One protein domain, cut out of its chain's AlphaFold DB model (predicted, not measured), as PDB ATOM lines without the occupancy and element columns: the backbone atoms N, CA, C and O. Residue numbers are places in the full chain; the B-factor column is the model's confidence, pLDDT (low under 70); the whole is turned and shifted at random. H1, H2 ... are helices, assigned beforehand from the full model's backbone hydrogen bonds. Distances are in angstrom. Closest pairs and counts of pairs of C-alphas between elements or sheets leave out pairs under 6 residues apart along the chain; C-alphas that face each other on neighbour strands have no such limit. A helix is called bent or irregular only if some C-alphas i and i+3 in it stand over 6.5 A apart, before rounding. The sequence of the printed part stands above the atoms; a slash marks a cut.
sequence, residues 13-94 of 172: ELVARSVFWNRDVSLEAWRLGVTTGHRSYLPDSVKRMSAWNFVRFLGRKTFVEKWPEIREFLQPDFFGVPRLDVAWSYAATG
ATOM      1  N   GLU A  13     -27.314 -16.693 -58.648       91.50
ATOM      2  CA  GLU A  13     -26.180 -16.320 -59.490       91.50
ATOM      3  C   GLU A  13     -25.061 -15.664 -58.669       91.50
ATOM      4  O   GLU A  13     -23.882 -15.957 -58.868       91.50
ATOM      5  N   LEU A  14     -25.420 -14.811 -57.702       90.19
ATOM      6  CA  LEU A  14     -24.452 -14.163 -56.814       90.19
ATOM      7  C   LEU A  14     -23.787 -15.191 -55.889       90.19
ATOM      8  O   LEU A  14     -22.570 -15.180 -55.706       90.19
ATOM      9  N   VAL A  15     -24.590 -16.095 -55.321       91.25
ATOM     10  CA  VAL A  15     -24.105 -17.127 -54.396       91.25
ATOM     11  C   VAL A  15     -23.257 -18.165 -55.135       91.25
ATOM     12  O   VAL A  15     -22.194 -18.548 -54.653       91.25
ATOM     13  N   ALA A  16     -23.675 -18.598 -56.321       91.94
ATOM     14  CA  ALA A  16     -22.939 -19.550 -57.140       91.94
ATOM     15  C   ALA A  16     -21.563 -18.996 -57.529       91.94
ATOM     16  O   ALA A  16     -20.558 -19.691 -57.370       91.94
ATOM     17  N   ARG A  17     -21.485 -17.724 -57.948       89.56
ATOM     18  CA  ARG A  17     -20.206 -17.074 -58.279       89.56
ATOM     19  C   ARG A  17     -19.263 -16.991 -57.083       89.56
ATOM     20  O   ARG A  17     -18.068 -17.229 -57.256       89.56
ATOM     21  N   SER A  18     -19.782 -16.697 -55.889       88.56
ATOM     22  CA  SER A  18     -18.959 -16.584 -54.676       88.56
ATOM     23  C   SER A  18     -18.499 -17.941 -54.130       88.56
ATOM     24  O   SER A  18     -17.398 -18.054 -53.586       88.56
ATOM     25  N   VAL A  19     -19.301 -18.993 -54.313       90.50
ATOM     26  CA  VAL A  19     -18.970 -20.355 -53.872       90.50
ATOM     27  C   VAL A  19     -18.040 -21.064 -54.867       90.50
ATOM     28  O   VAL A  19     -17.065 -21.682 -54.441       90.50
ATOM     29  N   PHE A  20     -18.297 -20.950 -56.174       90.25
ATOM     30  CA  PHE A  20     -17.635 -21.745 -57.223       90.25
ATOM     31  C   PHE A  20     -16.644 -20.966 -58.097       90.25
ATOM     32  O   PHE A  20     -16.198 -21.501 -59.110       90.25
ATOM     33  N   TRP A  21     -16.274 -19.738 -57.713       80.56
ATOM     34  CA  TRP A  21     -15.278 -18.899 -58.399       80.56
ATOM     35  C   TRP A  21     -15.600 -18.678 -59.884       80.56
ATOM     36  O   TRP A  21     -14.907 -19.181 -60.767       80.56
ATOM     37  N   ASN A  22     -16.664 -17.919 -60.159       69.69
ATOM     38  CA  ASN A  22     -17.125 -17.556 -61.513       69.69
ATOM     39  C   ASN A  22     -17.479 -18.729 -62.447       69.69
ATOM     40  O   ASN A  22     -17.621 -18.529 -63.653       69.69
ATOM     41  N   ARG A  23     -17.688 -19.940 -61.919       73.75
ATOM     42  CA  ARG A  23     -18.338 -21.008 -62.686       73.75
ATOM     43  C   ARG A  23     -19.824 -20.707 -62.824       73.75
ATOM     44  O   ARG A  23     -20.496 -20.448 -61.825       73.75
ATOM     45  N   ASP A  24     -20.320 -20.792 -64.049       85.31
ATOM     46  CA  ASP A  24     -21.750 -20.720 -64.320       85.31
ATOM     47  C   ASP A  24     -22.390 -22.076 -63.993       85.31
ATOM     48  O   ASP A  24     -22.424 -23.000 -64.805       85.31
ATOM     49  N   VAL A  25     -22.768 -22.246 -62.725       90.31
ATOM     50  CA  VAL A  25     -23.412 -23.463 -62.223       90.31
ATOM     51  C   VAL A  25     -24.898 -23.180 -62.091       90.31
ATOM     52  O   VAL A  25     -25.295 -22.341 -61.282       90.31
ATOM     53  N   SER A  26     -25.732 -23.899 -62.842       94.44
ATOM     54  CA  SER A  26     -27.182 -23.795 -62.677       94.44
ATOM     55  C   SER A  26     -27.621 -24.348 -61.316       94.44
ATOM     56  O   SER A  26     -27.006 -25.266 -60.762       94.44
ATOM     57  N   LEU A  27     -28.717 -23.812 -60.773       94.94
ATOM     58  CA  LEU A  27     -29.269 -24.269 -59.495       94.94
ATOM     59  C   LEU A  27     -29.621 -25.765 -59.530       94.94
ATOM     60  O   LEU A  27     -29.438 -26.471 -58.540       94.94
ATOM     61  N   GLU A  28     -30.097 -26.262 -60.670       95.50
ATOM     62  CA  GLU A  28     -30.427 -27.676 -60.866       95.50
ATOM     63  C   GLU A  28     -29.183 -28.566 -60.850       95.50
ATOM     64  O   GLU A  28     -29.157 -29.566 -60.130       95.50
ATOM     65  N   ALA A  29     -28.125 -28.171 -61.567       94.50
ATOM     66  CA  ALA A  29     -26.858 -28.897 -61.569       94.50
ATOM     67  C   ALA A  29     -26.233 -28.928 -60.169       94.50
ATOM     68  O   ALA A  29     -25.718 -29.960 -59.732       94.50
ATOM     69  N   TRP A  30     -26.320 -27.813 -59.440       96.00
ATOM     70  CA  TRP A  30     -25.888 -27.755 -58.051       96.00
ATOM     71  C   TRP A  30     -26.706 -28.681 -57.150       96.00
ATOM     72  O   TRP A  30     -26.111 -29.467 -56.415       96.00
ATOM     73  N   ARG A  31     -28.045 -28.635 -57.221       96.69
ATOM     74  CA  ARG A  31     -28.930 -29.504 -56.424       96.69
ATOM     75  C   ARG A  31     -28.582 -30.968 -56.642       96.69
ATOM     76  O   ARG A  31     -28.378 -31.680 -55.663       96.69
ATOM     77  N   LEU A  32     -28.466 -31.385 -57.902       95.75
ATOM     78  CA  LEU A  32     -28.108 -32.753 -58.264       95.75
ATOM     79  C   LEU A  32     -26.729 -33.136 -57.722       95.75
ATOM     80  O   LEU A  32     -26.571 -34.196 -57.122       95.75
ATOM     81  N   GLY A  33     -25.719 -32.284 -57.898       95.31
ATOM     82  CA  GLY A  33     -24.384 -32.606 -57.403       95.31
ATOM     83  C   GLY A  33     -24.292 -32.596 -55.876       95.31
ATOM     84  O   GLY A  33     -23.553 -33.394 -55.315       95.31
ATOM     85  N   VAL A  34     -25.061 -31.764 -55.176       96.00
ATOM     86  CA  VAL A  34     -25.127 -31.794 -53.707       96.00
ATOM     87  C   VAL A  34     -25.800 -33.071 -53.212       96.00
ATOM     88  O   VAL A  34     -25.262 -33.720 -52.319       96.00
ATOM     89  N   THR A  35     -26.937 -33.465 -53.792       95.00
ATOM     90  CA  THR A  35     -27.669 -34.668 -53.357       95.00
ATOM     91  C   THR A  35     -26.951 -35.971 -53.695       95.00
ATOM     92  O   THR A  35     -27.191 -36.974 -53.032       95.00
ATOM     93  N   THR A  36     -26.059 -35.957 -54.687       94.44
ATOM     94  CA  THR A  36     -25.242 -37.116 -55.093       94.44
ATOM     95  C   THR A  36     -23.830 -37.116 -54.501       94.44
ATOM     96  O   THR A  36     -23.033 -37.990 -54.829       94.44
ATOM     97  N   GLY A  37     -23.487 -36.148 -53.641       92.94
ATOM     98  CA  GLY A  37     -22.169 -36.105 -53.000       92.94
ATOM     99  C   GLY A  37     -21.019 -35.707 -53.929       92.94
ATOM    100  O   GLY A  37     -19.870 -36.071 -53.692       92.94
ATOM    101  N   HIS A  38     -21.295 -34.961 -55.000       94.00
ATOM    102  CA  HIS A  38     -20.297 -34.571 -55.989       94.00
ATOM    103  C   HIS A  38     -19.112 -33.827 -55.347       94.00
ATOM    104  O   HIS A  38     -19.276 -32.772 -54.722       94.00
ATOM    105  N   ARG A  39     -17.900 -34.342 -55.598       89.44
ATOM    106  CA  ARG A  39     -16.621 -33.936 -54.979       89.44
ATOM    107  C   ARG A  39     -16.284 -32.444 -55.040       89.44
ATOM    108  O   ARG A  39     -15.499 -31.970 -54.231       89.44
ATOM    109  N   SER A  40     -16.842 -31.709 -56.001       86.50
ATOM    110  CA  SER A  40     -16.601 -30.266 -56.144       86.50
ATOM    111  C   SER A  40     -17.778 -29.401 -55.707       86.50
ATOM    112  O   SER A  40     -17.580 -28.231 -55.418       86.50
ATOM    113  N   TYR A  41     -19.006 -29.925 -55.672       92.31
ATOM    114  CA  TYR A  41     -20.171 -29.091 -55.353       92.31
ATOM    115  C   TYR A  41     -20.485 -29.136 -53.870       92.31
ATOM    116  O   TYR A  41     -20.640 -28.084 -53.254       92.31
ATOM    117  N   LEU A  42     -20.525 -30.329 -53.278       94.56
ATOM    118  CA  LEU A  42     -20.881 -30.469 -51.875       94.56
ATOM    119  C   LEU A  42     -19.835 -29.829 -50.936       94.56
ATOM    120  O   LEU A  42     -20.233 -28.958 -50.156       94.56
ATOM    121  N   PRO A  43     -18.524 -30.142 -51.024       93.62
ATOM    122  CA  PRO A  43     -17.536 -29.576 -50.100       93.62
ATOM    123  C   PRO A  43     -17.441 -28.045 -50.172       93.62
ATOM    124  O   PRO A  43     -17.450 -27.376 -49.137       93.62
ATOM    125  N   ASP A  44     -17.413 -27.468 -51.379       92.38
ATOM    126  CA  ASP A  44     -17.337 -26.011 -51.547       92.38
ATOM    127  C   ASP A  44     -18.603 -25.307 -51.047       92.38
ATOM    128  O   ASP A  44     -18.507 -24.276 -50.375       92.38
ATOM    129  N   SER A  45     -19.782 -25.890 -51.285       93.88
ATOM    130  CA  SER A  45     -21.045 -25.356 -50.758       93.88
ATOM    131  C   SER A  45     -21.051 -25.341 -49.237       93.88
ATOM    132  O   SER A  45     -21.356 -24.318 -48.630       93.88
ATOM    133  N   VAL A  46     -20.668 -26.451 -48.604       93.50
ATOM    134  CA  VAL A  46     -20.646 -26.574 -47.138       93.50
ATOM    135  C   VAL A  46     -19.666 -25.579 -46.518       93.50
ATOM    136  O   VAL A  46     -19.986 -24.961 -45.497       93.50
ATOM    137  N   LYS A  47     -18.508 -25.386 -47.161       90.38
ATOM    138  CA  LYS A  47     -17.435 -24.503 -46.697       90.38
ATOM    139  C   LYS A  47     -17.761 -23.014 -46.848       90.38
ATOM    140  O   LYS A  47     -17.408 -22.234 -45.969       90.38
ATOM    141  N   ARG A  48     -18.373 -22.604 -47.965       89.62
ATOM    142  CA  ARG A  48     -18.445 -21.184 -48.377       89.62
ATOM    143  C   ARG A  48     -19.853 -20.598 -48.344       89.62
ATOM    144  O   ARG A  48     -20.014 -19.402 -48.119       89.62
ATOM    145  N   MET A  49     -20.879 -21.417 -48.570       91.06
ATOM    146  CA  MET A  49     -22.268 -20.956 -48.604       91.06
ATOM    147  C   MET A  49     -22.785 -20.723 -47.182       91.06
ATOM    148  O   MET A  49     -22.437 -21.468 -46.265       91.06
ATOM    149  N   SER A  50     -23.644 -19.725 -46.961       90.38
ATOM    150  CA  SER A  50     -24.365 -19.604 -45.685       90.38
ATOM    151  C   SER A  50     -25.305 -20.808 -45.486       90.38
ATOM    152  O   SER A  50     -25.826 -21.361 -46.455       90.38
ATOM    153  N   ALA A  51     -25.539 -21.230 -44.238       91.12
ATOM    154  CA  ALA A  51     -26.434 -22.355 -43.960       91.12
ATOM    155  C   ALA A  51     -27.854 -22.040 -44.441       91.12
ATOM    156  O   ALA A  51     -28.527 -22.890 -45.009       91.12
ATOM    157  N   TRP A  52     -28.269 -20.781 -44.294       90.44
ATOM    158  CA  TRP A  52     -29.549 -20.302 -44.789       90.44
ATOM    159  C   TRP A  52     -29.689 -20.454 -46.308       90.44
ATOM    160  O   TRP A  52     -30.669 -21.033 -46.771       90.44
ATOM    161  N   ASN A  53     -28.692 -20.008 -47.080       93.62
ATOM    162  CA  ASN A  53     -28.709 -20.159 -48.536       93.62
ATOM    163  C   ASN A  53     -28.696 -21.634 -48.942       93.62
ATOM    164  O   ASN A  53     -29.464 -22.017 -49.821       93.62
ATOM    165  N   PHE A  54     -27.915 -22.470 -48.256       95.12
ATOM    166  CA  PHE A  54     -27.884 -23.909 -48.512       95.12
ATOM    167  C   PHE A  54     -29.275 -24.537 -48.348       95.12
ATOM    168  O   PHE A  54     -29.767 -25.204 -49.258       95.12
ATOM    169  N   VAL A  55     -29.952 -24.264 -47.227       94.56
ATOM    170  CA  VAL A  55     -31.307 -24.775 -46.963       94.56
ATOM    171  C   VAL A  55     -32.326 -24.198 -47.942       94.56
ATOM    172  O   VAL A  55     -33.176 -24.937 -48.440       94.56
ATOM    173  N   ARG A  56     -32.253 -22.898 -48.247       94.31
ATOM    174  CA  ARG A  56     -33.181 -22.236 -49.174       94.31
ATOM    175  C   ARG A  56     -33.074 -22.822 -50.577       94.31
ATOM    176  O   ARG A  56     -34.092 -23.181 -51.162       94.31
ATOM    177  N   PHE A  57     -31.859 -22.936 -51.106       95.88
ATOM    178  CA  PHE A  57     -31.641 -23.417 -52.465       95.88
ATOM    179  C   PHE A  57     -31.908 -24.911 -52.599       95.88
ATOM    180  O   PHE A  57     -32.506 -25.315 -53.595       95.88
ATOM    181  N   LEU A  58     -31.540 -25.732 -51.610       95.50
ATOM    182  CA  LEU A  58     -31.865 -27.163 -51.631       95.50
ATOM    183  C   LEU A  58     -33.368 -27.410 -51.414       95.50
ATOM    184  O   LEU A  58     -33.921 -28.388 -51.915       95.50
ATOM    185  N   GLY A  59     -34.029 -26.495 -50.704       95.44
ATOM    186  CA  GLY A  59     -35.406 -26.611 -50.252       95.44
ATOM    187  C   GLY A  59     -35.469 -27.267 -48.875       95.44
ATOM    188  O   GLY A  59     -34.874 -28.319 -48.643       95.44
ATOM    189  N   ARG A  60     -36.232 -26.666 -47.950       93.44
ATOM    190  CA  ARG A  60     -36.313 -27.121 -46.549       93.44
ATOM    191  C   ARG A  60     -36.676 -28.603 -46.430       93.44
ATOM    192  O   ARG A  60     -36.041 -29.310 -45.657       93.44
ATOM    193  N   LYS A  61     -37.675 -29.066 -47.191       91.94
ATOM    194  CA  LYS A  61     -38.123 -30.467 -47.173       91.94
ATOM    195  C   LYS A  61     -36.986 -31.412 -47.571       91.94
ATOM    196  O   LYS A  61     -36.590 -32.255 -46.774       91.94
ATOM    197  N   THR A  62     -36.404 -31.187 -48.748       94.44
ATOM    198  CA  THR A  62     -35.275 -31.963 -49.274       94.44
ATOM    199  C   THR A  62     -34.087 -31.946 -48.322       94.44
ATOM    200  O   THR A  62     -33.474 -32.978 -48.089       94.44
ATOM    201  N   PHE A  63     -33.768 -30.795 -47.727       95.44
ATOM    202  CA  PHE A  63     -32.677 -30.681 -46.766       95.44
ATOM    203  C   PHE A  63     -32.911 -31.536 -45.517       95.44
ATOM    204  O   PHE A  63     -32.019 -32.274 -45.109       95.44
ATOM    205  N   VAL A  64     -34.110 -31.482 -44.928       92.12
ATOM    206  CA  VAL A  64     -34.442 -32.299 -43.751       92.12
ATOM    207  C   VAL A  64     -34.359 -33.793 -44.072       92.12
ATOM    208  O   VAL A  64     -33.862 -34.565 -43.254       92.12
ATOM    209  N   GLU A  65     -34.808 -34.192 -45.257       91.81
ATOM    210  CA  GLU A  65     -34.811 -35.590 -45.690       91.81
ATOM    211  C   GLU A  65     -33.407 -36.100 -46.035       91.81
ATOM    212  O   GLU A  65     -33.032 -37.189 -45.610       91.81
ATOM    213  N   LYS A  66     -32.620 -35.316 -46.778       94.19
ATOM    214  CA  LYS A  66     -31.377 -35.779 -47.408       94.19
ATOM    215  C   LYS A  66     -30.100 -35.406 -46.678       94.19
ATOM    216  O   LYS A  66     -29.105 -36.094 -46.863       94.19
ATOM    217  N   TRP A  67     -30.083 -34.366 -45.843       94.94
ATOM    218  CA  TRP A  67     -28.852 -33.962 -45.152       94.94
ATOM    219  C   TRP A  67     -28.179 -35.084 -44.340       94.94
ATOM    220  O   TRP A  67     -26.957 -35.177 -44.433       94.94
ATOM    221  N   PRO A  68     -28.906 -35.960 -43.606       92.62
ATOM    222  CA  PRO A  68     -28.278 -37.066 -42.885       92.62
ATOM    223  C   PRO A  68     -27.497 -38.031 -43.784       92.62
ATOM    224  O   PRO A  68     -26.499 -38.563 -43.329       92.62
ATOM    225  N   GLU A  69     -27.920 -38.217 -45.039       92.81
ATOM    226  CA  GLU A  69     -27.217 -39.032 -46.043       92.81
ATOM    227  C   GLU A  69     -26.085 -38.218 -46.694       92.81
ATOM    228  O   GLU A  69     -24.942 -38.653 -46.773       92.81
ATOM    229  N   ILE A  70     -26.381 -36.982 -47.115       93.62
ATOM    230  CA  ILE A  70     -25.439 -36.113 -47.835       93.62
ATOM    231  C   ILE A  70     -24.173 -35.847 -47.009       93.62
ATOM    232  O   ILE A  70     -23.070 -35.802 -47.558       93.62
ATOM    233  N   ARG A  71     -24.310 -35.658 -45.693       92.56
ATOM    234  CA  ARG A  71     -23.168 -35.379 -44.811       92.56
ATOM    235  C   ARG A  71     -22.160 -36.529 -44.744       92.56
ATOM    236  O   ARG A  71     -21.018 -36.272 -44.390       92.56
ATOM    237  N   GLU A  72     -22.560 -37.761 -45.064       91.50
ATOM    238  CA  GLU A  72     -21.677 -38.937 -45.035       91.50
ATOM    239  C   GLU A  72     -20.669 -38.927 -46.193       91.50
ATOM    240  O   GLU A  72     -19.605 -39.532 -46.093       91.50
ATOM    241  N   PHE A  73     -20.945 -38.170 -47.263       92.69
ATOM    242  CA  PHE A  73     -19.975 -37.916 -48.334       92.69
ATOM    243  C   PHE A  73     -18.855 -36.950 -47.918       92.69
ATOM    244  O   PHE A  73     -17.910 -36.729 -48.679       92.69
ATOM    245  N   LEU A  74     -18.964 -36.333 -46.741       91.75
ATOM    246  CA  LEU A  74     -17.963 -35.431 -46.186       91.75
ATOM    247  C   LEU A  74     -17.170 -36.150 -45.101       91.75
ATOM    248  O   LEU A  74     -17.669 -37.032 -44.408       91.75
ATOM    249  N   GLN A  75     -15.921 -35.732 -44.923       86.06
ATOM    250  CA  GLN A  75     -15.124 -36.211 -43.799       86.06
ATOM    251  C   GLN A  75     -15.792 -35.803 -42.469       86.06
ATOM    252  O   GLN A  75     -16.359 -34.708 -42.403       86.06
ATOM    253  N   PRO A  76     -15.710 -36.627 -41.406       74.00
ATOM    254  CA  PRO A  76     -16.357 -36.339 -40.121       74.00
ATOM    255  C   PRO A  76     -16.015 -34.958 -39.544       74.00
ATOM    256  O   PRO A  76     -16.890 -34.277 -39.014       74.00
ATOM    257  N   ASP A  77     -14.773 -34.510 -39.745       81.06
ATOM    258  CA  ASP A  77     -14.261 -33.225 -39.256       81.06
ATOM    259  C   ASP A  77     -14.320 -32.109 -40.313       81.06
ATOM    260  O   ASP A  77     -13.651 -31.077 -40.196       81.06
ATOM    261  N   PHE A  78     -15.104 -32.292 -41.383       86.88
ATOM    262  CA  PHE A  78     -15.176 -31.311 -42.457       86.88
ATOM    263  C   PHE A  78     -15.750 -29.982 -41.954       86.88
ATOM    264  O   PHE A  78     -16.881 -29.878 -41.464       86.88
ATOM    265  N   PHE A  79     -14.956 -28.926 -42.127       80.75
ATOM    266  CA  PHE A  79     -15.296 -27.583 -41.686       80.75
ATOM    267  C   PHE A  79     -16.616 -27.107 -42.318       80.75
ATOM    268  O   PHE A  79     -16.737 -26.994 -43.538       80.75
ATOM    269  N   GLY A  80     -17.608 -26.808 -41.474       83.50
ATOM    270  CA  GLY A  80     -18.933 -26.329 -41.887       83.50
ATOM    271  C   GLY A  80     -20.075 -27.329 -41.679       83.50
ATOM    272  O   GLY A  80     -21.227 -26.886 -41.621       83.50
ATOM    273  N   VAL A  81     -19.782 -28.622 -41.475       90.94
ATOM    274  CA  VAL A  81     -20.797 -29.651 -41.163       90.94
ATOM    275  C   VAL A  81     -21.574 -29.325 -39.878       90.94
ATOM    276  O   VAL A  81     -22.800 -29.254 -39.964       90.94
ATOM    277  N   PRO A  82     -20.942 -28.991 -38.729       90.75
ATOM    278  CA  PRO A  82     -21.685 -28.721 -37.490       90.75
ATOM    279  C   PRO A  82     -22.713 -27.591 -37.621       90.75
ATOM    280  O   PRO A  82     -23.796 -27.634 -37.046       90.75
ATOM    281  N   ARG A  83     -22.407 -26.571 -38.427       91.56
ATOM    282  CA  ARG A  83     -23.328 -25.458 -38.680       91.56
ATOM    283  C   ARG A  83     -24.569 -25.914 -39.454       91.56
ATOM    284  O   ARG A  83     -25.672 -25.461 -39.155       91.56
ATOM    285  N   LEU A  84     -24.395 -26.783 -40.448       93.75
ATOM    286  CA  LEU A  84     -25.517 -27.357 -41.191       93.75
ATOM    287  C   LEU A  84     -26.285 -28.380 -40.349       93.75
ATOM    288  O   LEU A  84     -27.502 -28.442 -40.470       93.75
ATOM    289  N   ASP A  85     -25.634 -29.086 -39.427       92.88
ATOM    290  CA  ASP A  85     -26.308 -29.960 -38.460       92.88
ATOM    291  C   ASP A  85     -27.240 -29.175 -37.532       92.88
ATOM    292  O   ASP A  85     -28.392 -29.562 -37.327       92.88
ATOM    293  N   VAL A  86     -26.783 -28.026 -37.029       91.00
ATOM    294  CA  VAL A  86     -27.612 -27.106 -36.233       91.00
ATOM    295  C   VAL A  86     -28.774 -26.561 -37.071       91.00
ATOM    296  O   VAL A  86     -29.917 -26.539 -36.607       91.00
ATOM    297  N   ALA A  87     -28.511 -26.165 -38.322       92.19
ATOM    298  CA  ALA A  87     -29.555 -25.714 -39.238       92.19
ATOM    299  C   ALA A  87     -30.571 -26.825 -39.544       92.19
ATOM    300  O   ALA A  87     -31.767 -26.553 -39.619       92.19
ATOM    301  N   TRP A  88     -30.120 -28.074 -39.673       93.81
ATOM    302  CA  TRP A  88     -30.978 -29.242 -39.843       93.81
ATOM    303  C   TRP A  88     -31.830 -29.479 -38.609       93.81
ATOM    304  O   TRP A  88     -33.042 -29.620 -38.745       93.81
ATOM    305  N   SER A  89     -31.239 -29.441 -37.411       89.38
ATOM    306  CA  SER A  89     -31.982 -29.582 -36.157       89.38
ATOM    307  C   SER A  89     -33.141 -28.592 -36.113       89.38
ATOM    308  O   SER A  89     -34.281 -28.990 -35.859       89.38
ATOM    309  N   TYR A  90     -32.861 -27.325 -36.427       89.50
ATOM    310  CA  TYR A  90     -33.862 -26.266 -36.423       89.50
ATOM    311  C   TYR A  90     -34.890 -26.438 -37.543       89.50
ATOM    312  O   TYR A  90     -36.090 -26.399 -37.298       89.50
ATOM    313  N   ALA A  91     -34.451 -26.697 -38.774       88.88
ATOM    314  CA  ALA A  91     -35.352 -26.897 -39.905       88.88
ATOM    315  C   ALA A  91     -36.298 -28.079 -39.681       88.88
ATOM    316  O   ALA A  91     -37.450 -28.039 -40.119       88.88
ATOM    317  N   ALA A  92     -35.810 -29.115 -39.012       86.50
ATOM    318  CA  ALA A  92     -36.515 -30.357 -38.838       86.50
ATOM    319  C   ALA A  92     -37.378 -30.325 -37.564       86.50
ATOM    320  O   ALA A  92     -38.563 -30.615 -37.641       86.50
ATOM    321  N   THR A  93     -36.831 -29.990 -36.391       80.56
ATOM    322  CA  THR A  93     -37.582 -29.973 -35.111       80.56
ATOM    323  C   THR A  93     -38.070 -28.595 -34.678       80.56
ATOM    324  O   THR A  93     -38.966 -28.531 -33.859       80.56
ATOM    325  N   GLY A  94     -37.476 -27.505 -35.163       81.25
ATOM    326  CA  GLY A  94     -37.626 -26.154 -34.606       81.25
ATOM    327  C   GLY A  94     -36.753 -25.875 -33.369       81.25
ATOM    328  O   GLY A  94     -36.681 -24.732 -32.926       81.25
TER     329      GLY A  94
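AT A GLANCE: This is residues 13 to 94 of the 172 residues of the protein "HTH iclR-type domain-containing protein" of Variovorax paradoxus (UniProt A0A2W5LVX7). Six helices are gathered into a compact cluster in which most helices that touch cross each other steeply. A hairpin of the two longest helices, H5 and H6, makes one end of the long axis, H1 makes the other end, and H2, H3 and H4 fill the middle. The printed part has 82 residues, with the helices in the order H1 to H6 along it and no named strand; the class is all helix. The whole is compact, with a radius of gyration of the C-alphas of 11.7 A and spans of 35 by 23 by 19 A.

HOW THE PARTS SIT: H1, residues 13 to 20, touches H3, residues 42 to 48, about perpendicular at 76 degrees, with the C-alphas of Val 19 and Arg 48 closest at 5.6 A. H1 is apart from H2, residues 27 to 35, but only just, at 8.2 A. H2 only just touches H4, residues 51 to 58, with 3 pairs of C-alphas within 8 A, the closest being those of Arg 31 and Leu 58, 6.1 A apart. H2 also only just touches residues 66 to 70 of H5, residues 60 to 73, again with 3 pairs within 8 A; Thr 35 and Ile 70 have the closest C-alphas, 6.1 A apart. H3 and H4 are close but not clearly touching, their closest C-alphas, of Ser 45 and Phe 54, being 7.3 A apart. H3 and H5 are near each other. H4 touches residues 83 to 87 of H6, residues 81 to 93, at a steep tilt of 67 degrees, the same way, with the C-alphas of Ala 51 and Leu 84 closest at 5.8 A. H5 and H6 form a helical hairpin, opposite ways at a shallow tilt of 33 degrees, only just short of steep; the closest C-alphas are those of Val 64 and Ala 92, 5.7 A apart. H1 is apart from H5 and H6. In H1, H2, H3, H4 and H6 every O i to N i+4 pair is within hydrogen-bond range; in H5 it is 6 of 10.

IN THESE COORDINATES: H1 begins at C-alpha 13, at (-26.180, -16.320, -59.490), and spans 10.4 A. H2 measures 12.2 A, H3 10.2 A and H4 10.6 A. H5 runs 19.7 A from C-alpha 60, at (-36.313, -27.121, -46.549), and is irregular: C-alphas 65 and 68 are 7.3 A apart. H6 runs 17.8 A and ends at C-alpha 93, at (-37.582, -29.973, -35.111).

THE WHOLE: The farthest C-alphas, those of Asn 22 and Thr 93, are 35.6 A apart. The printed part has no cut. The links H3 to H4 and H4 to H5 are tight, the other three are short, and no link is long. The mean pLDDT of the printed part is 90.8; residue 22 alone is under 70.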